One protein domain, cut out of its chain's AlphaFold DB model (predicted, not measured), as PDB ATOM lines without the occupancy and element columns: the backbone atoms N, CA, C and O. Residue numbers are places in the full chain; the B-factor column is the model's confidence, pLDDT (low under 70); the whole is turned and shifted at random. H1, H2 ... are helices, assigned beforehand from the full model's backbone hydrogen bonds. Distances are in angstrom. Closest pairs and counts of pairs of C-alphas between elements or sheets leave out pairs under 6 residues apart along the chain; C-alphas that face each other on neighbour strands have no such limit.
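Overview. This is residues 30 to 60 and 70 to 79 of the 147 residues of the protein "RECA_2 domain-containing protein" of Botryotinia fuckeliana (strain B05.10) (UniProt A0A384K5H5). This is a piece with little regular structure: two short helices, H1 and then H2, sit well separated at the two ends of a stretched link, and the stretch after the cut crosses that link with a short antiparallel pairing, residues 41 to 42 with 72 to 73. H1 sticks out, with residues 30 to 38 standing free. The printed part has 41 residues, no named strand and 14 residues in helices, and its class is all helix. It is only just loose, close to compact, with a radius of gyration of the C-alphas of 11.0 A and spans of 29 by 24 by 16 A.

Along the chain. H1 is residues 30 to 36, 10.0 A long, beginning at C-alpha 30 (-53.000, 23.167, 28.814). H2 is residues 47 to 53, 9.9 A long, ending at C-alpha 53 (-48.540, 40.779, 18.830).

Arrangement. H1 and H2 are apart, joined by a short link of 10 residues. In both, every O i to N i+4 pair is within hydrogen-bond range.

Size, cuts and confidence. Residues 61 to 69 are not printed; C-alphas 60 and 70 are 14.4 A apart. Residues 34 to 39 and 56 to 60 have pLDDT under 70.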
ATOM      1  N   ALA A  30     -53.618  22.371  29.872       76.75
ATOM      2  CA  ALA A  30     -53.000  23.167  28.814       76.75
ATOM      3  C   ALA A  30     -53.202  24.681  29.020       76.75
ATOM      4  O   ALA A  30     -52.319  25.463  28.681       76.75
ATOM      5  N   LEU A  31     -54.339  25.099  29.590       76.19
ATOM      6  CA  LEU A  31     -54.594  26.497  29.944       76.19
ATOM      7  C   LEU A  31     -53.748  26.957  31.146       76.19
ATOM      8  O   LEU A  31     -53.176  28.040  31.098       76.19
ATOM      9  N   GLN A  32     -53.607  26.132  32.184       77.88
ATOM     10  CA  GLN A  32     -52.742  26.430  33.336       77.88
ATOM     11  C   GLN A  32     -51.254  26.456  32.956       77.88
ATOM     12  O   GLN A  32     -50.517  27.347  33.379       77.88
ATOM     13  N   ASP A  33     -50.808  25.523  32.115       72.19
ATOM     14  CA  ASP A  33     -49.449  25.495  31.561       72.19
ATOM     15  C   ASP A  33     -49.194  26.739  30.699       72.19
ATOM     16  O   ASP A  33     -48.105  27.319  30.711       72.19
ATOM     17  N   LEU A  34     -50.225  27.195  29.980       67.12
ATOM     18  CA  LEU A  34     -50.174  28.438  29.228       67.12
ATOM     19  C   LEU A  34     -49.987  29.629  30.183       67.12
ATOM     20  O   LEU A  34     -49.089  30.442  29.958       67.12
ATOM     21  N   GLU A  35     -50.791  29.752  31.242       67.81
ATOM     22  CA  GLU A  35     -50.769  30.859  32.221       67.81
ATOM     23  C   GLU A  35     -49.514  30.909  33.101       67.81
ATOM     24  O   GLU A  35     -49.063  31.998  33.445       67.81
ATOM     25  N   SER A  36     -48.913  29.763  33.420       62.72
ATOM     26  CA  SER A  36     -47.780  29.666  34.352       62.72
ATOM     27  C   SER A  36     -46.397  29.858  33.719       62.72
ATOM     28  O   SER A  36     -45.418  29.988  34.453       62.72
ATOM     29  N   SER A  37     -46.274  29.894  32.384       60.03
ATOM     30  CA  SER A  37     -44.967  29.960  31.714       60.03
ATOM     31  C   SER A  37     -44.409  31.397  31.626       60.03
ATOM     32  O   SER A  37     -44.936  32.211  30.860       60.03
ATOM     33  N   PRO A  38     -43.303  31.723  32.331       57.31
ATOM     34  CA  PRO A  38     -42.708  33.066  32.337       57.31
ATOM     35  C   PRO A  38     -41.977  33.423  31.030       57.31
ATOM     36  O   PRO A  38     -41.682  34.588  30.780       57.31
ATOM     37  N   THR A  39     -41.699  32.444  30.163       61.56
ATOM     38  CA  THR A  39     -40.946  32.605  28.906       61.56
ATOM     39  C   THR A  39     -41.852  32.510  27.680       61.56
ATOM     40  O   THR A  39     -41.488  31.898  26.678       61.56
ATOM     41  N   ARG A  40     -43.071  33.061  27.734       75.88
ATOM     42  CA  ARG A  40     -44.082  32.833  26.685       75.88
ATOM     43  C   ARG A  40     -43.727  33.472  25.332       75.88
ATOM     44  O   ARG A  40     -44.198  32.991  24.302       75.88
ATOM     45  N   CYS A  41     -42.902  34.519  25.313       84.06
ATOM     46  CA  CYS A  41     -42.675  35.341  24.122       84.06
ATOM     47  C   CYS A  41     -41.185  35.595  23.857       84.06
ATOM     48  O   CYS A  41     -40.381  35.677  24.785       84.06
ATOM     49  N   ILE A  42     -40.833  35.767  22.584       88.38
ATOM     50  CA  ILE A  42     -39.536  36.262  22.117       88.38
ATOM     51  C   ILE A  42     -39.741  37.702  21.650       88.38
ATOM     52  O   ILE A  42     -40.424  37.929  20.651       88.38
ATOM     53  N   SER A  43     -39.151  38.673  22.349       88.56
ATOM     54  CA  SER A  43     -39.244  40.082  21.948       88.56
ATOM     55  C   SER A  43     -38.663  40.305  20.556       88.56
ATOM     56  O   SER A  43     -37.576  39.824  20.231       88.56
ATOM     57  N   THR A  44     -39.372  41.079  19.738       89.12
ATOM     58  CA  THR A  44     -38.895  41.534  18.426       89.12
ATOM     59  C   THR A  44     -37.935  42.717  18.551       89.12
ATOM     60  O   THR A  44     -37.247  43.069  17.594       89.12
ATOM     61  N   GLY A  45     -37.876  43.359  19.723       85.69
ATOM     62  CA  GLY A  45     -37.162  44.617  19.930       85.69
ATOM     63  C   GLY A  45     -37.854  45.858  19.407       85.69
ATOM     64  O   GLY A  45     -37.292  46.943  19.517       85.69
ATOM     65  N   LEU A  46     -39.035  45.696  18.819       87.56
ATOM     66  CA  LEU A  46     -39.879  46.778  18.351       87.56
ATOM     67  C   LEU A  46     -41.079  46.820  19.292       87.56
ATOM     68  O   LEU A  46     -41.992  46.011  19.165       87.56
ATOM     69  N   SER A  47     -41.078  47.745  20.252       84.12
ATOM     70  CA  SER A  47     -42.100  47.811  21.310       84.12
ATOM     71  C   SER A  47     -43.530  47.854  20.762       84.12
ATOM     72  O   SER A  47     -44.408  47.171  21.279       84.12
ATOM     73  N   LEU A  48     -43.755  48.593  19.672       85.88
ATOM     74  CA  LEU A  48     -45.058  48.659  19.008       85.88
ATOM     75  C   LEU A  48     -45.479  47.317  18.397       85.88
ATOM     76  O   LEU A  48     -46.644  46.943  18.496       85.88
ATOM     77  N   LEU A  49     -44.541  46.580  17.797       87.81
ATOM     78  CA  LEU A  49     -44.819  45.252  17.252       87.81
ATOM     79  C   LEU A  49     -45.057  44.244  18.379       87.81
ATOM     80  O   LEU A  49     -45.984  43.446  18.303       87.81
ATOM     81  N   ASP A  50     -44.263  44.311  19.446       88.38
ATOM     82  CA  ASP A  50     -44.405  43.457  20.623       88.38
ATOM     83  C   ASP A  50     -45.769  43.648  21.308       88.38
ATOM     84  O   ASP A  50     -46.373  42.662  21.733       88.38
ATOM     85  N   LEU A  51     -46.275  44.886  21.371       82.62
ATOM     86  CA  LEU A  51     -47.623  45.201  21.859       82.62
ATOM     87  C   LEU A  51     -48.713  44.705  20.903       82.62
ATOM     88  O   LEU A  51     -49.658  44.047  21.344       82.62
ATOM     89  N   ALA A  52     -48.559  44.962  19.601       85.62
ATOM     90  CA  ALA A  52     -49.508  44.512  18.585       85.62
ATOM     91  C   ALA A  52     -49.654  42.978  18.581       85.62
ATOM     92  O   ALA A  52     -50.767  42.460  18.509       85.62
ATOM     93  N   LEU A  53     -48.549  42.244  18.741       86.38
ATOM     94  CA  LEU A  53     -48.540  40.779  18.830       86.38
ATOM     95  C   LEU A  53     -49.205  40.241  20.106       86.38
ATOM     96  O   LEU A  53     -49.694  39.112  20.109       86.38
ATOM     97  N   GLN A  54     -49.266  41.035  21.177       78.81
ATOM     98  CA  GLN A  54     -50.009  40.686  22.392       78.81
ATOM     99  C   GLN A  54     -51.512  40.993  22.291       78.81
ATOM    100  O   GLN A  54     -52.235  40.737  23.252       78.81
ATOM    101  N   ASN A  55     -51.991  41.529  21.159       72.94
ATOM    102  CA  ASN A  55     -53.353  42.048  21.008       72.94
ATOM    103  C   ASN A  55     -53.722  43.044  22.126       72.94
ATOM    104  O   ASN A  55     -54.856  43.079  22.607       72.94
ATOM    105  N   LYS A  56     -52.728  43.814  22.589       67.50
ATOM    106  CA  LYS A  56     -52.926  44.895  23.550       67.50
ATOM    107  C   LYS A  56     -53.125  46.190  22.788       67.50
ATOM    108  O   LYS A  56     -52.347  46.522  21.897       67.50
ATOM    109  N   ASP A  57     -54.164  46.915  23.170       62.72
ATOM    110  CA  ASP A  57     -54.422  48.246  22.650       62.72
ATOM    111  C   ASP A  57     -53.258  49.177  23.054       62.72
ATOM    112  O   ASP A  57     -52.953  49.271  24.250       62.72
ATOM    113  N   PRO A  58     -52.587  49.861  22.104       60.03
ATOM    114  CA  PRO A  58     -51.516  50.812  22.406       60.03
ATOM    115  C   PRO A  58     -51.936  51.906  23.395       60.03
ATOM    116  O   PRO A  58     -51.086  52.490  24.064       60.03
ATOM    117  N   LEU A  59     -53.242  52.183  23.490       62.34
ATOM    118  CA  LEU A  59     -53.820  53.193  24.374       62.34
ATOM    119  C   LEU A  59     -54.181  52.656  25.772       62.34
ATOM    120  O   LEU A  59     -54.407  53.451  26.679       62.34
ATOM    121  N   GLN A  60     -54.190  51.334  25.980       55.00
ATOM    122  CA  GLN A  60     -54.480  50.681  27.268       55.00
ATOM    123  C   GLN A  60     -53.207  50.266  28.019       55.00
ATOM    124  O   GLN A  60     -53.207  49.297  28.779       55.00
ATOM    125  N   GLY A  70     -43.278  41.541  25.463       77.12
ATOM    126  CA  GLY A  70     -44.054  41.150  24.281       77.12
ATOM    127  C   GLY A  70     -43.236  40.492  23.195       77.12
ATOM    128  O   GLY A  70     -42.079  40.144  23.407       77.12
ATOM    129  N   GLY A  71     -43.884  40.260  22.056       88.25
ATOM    130  CA  GLY A  71     -43.257  39.666  20.880       88.25
ATOM    131  C   GLY A  71     -43.854  38.330  20.458       88.25
ATOM    132  O   GLY A  71     -45.030  38.045  20.687       88.25
ATOM    133  N   ILE A  72     -43.039  37.524  19.784       90.81
ATOM    134  CA  ILE A  72     -43.464  36.303  19.101       90.81
ATOM    135  C   ILE A  72     -43.752  35.191  20.118       90.81
ATOM    136  O   ILE A  72     -42.861  34.848  20.898       90.81
ATOM    137  N   PRO A  73     -44.954  34.587  20.115       87.38
ATOM    138  CA  PRO A  73     -45.302  33.529  21.054       87.38
ATOM    139  C   PRO A  73     -44.513  32.245  20.774       87.38
ATOM    140  O   PRO A  73     -44.489  31.740  19.649       87.38
ATOM    141  N   ARG A  74     -43.914  31.671  21.817       84.19
ATOM    142  CA  ARG A  74     -43.255  30.364  21.749       84.19
ATOM    143  C   ARG A  74     -44.271  29.238  21.578       84.19
ATOM    144  O   ARG A  74     -45.434  29.364  21.956       84.19
ATOM    145  N   GLY A  75     -43.819  28.125  21.000       82.94
ATOM    146  CA  GLY A  75     -44.666  26.952  20.749       82.94
ATOM    147  C   GLY A  75     -45.730  27.166  19.666       82.94
ATOM    148  O   GLY A  75     -46.597  26.315  19.491       82.94
ATOM    149  N   LYS A  76     -45.675  28.287  18.935       84.00
ATOM    150  CA  LYS A  76     -46.551  28.596  17.804       84.00
ATOM    151  C   LYS A  76     -45.727  28.861  16.552       84.00
ATOM    152  O   LYS A  76     -44.594  29.330  16.628       84.00
ATOM    153  N   VAL A  77     -46.324  28.592  15.396       89.50
ATOM    154  CA  VAL A  77     -45.762  28.991  14.103       89.50
ATOM    155  C   VAL A  77     -46.141  30.447  13.841       89.50
ATOM    156  O   VAL A  77     -47.297  30.824  14.014       89.50
ATOM    157  N   THR A  78     -45.162  31.262  13.448       90.94
ATOM    158  CA  THR A  78     -45.359  32.663  13.052       90.94
ATOM    159  C   THR A  78     -44.858  32.849  11.629       90.94
ATOM    160  O   THR A  78     -43.736  32.458  11.317       90.94
ATOM    161  N   GLU A  79     -45.684  33.450  10.776       94.19
ATOM    162  CA  GLU A  79     -45.355  33.739   9.381       94.19
ATOM    163  C   GLU A  79     -45.118  35.241   9.183       94.19
ATOM    164  O   GLU A  79     -45.891  36.073   9.656       94.19
TER     165      GLU A  79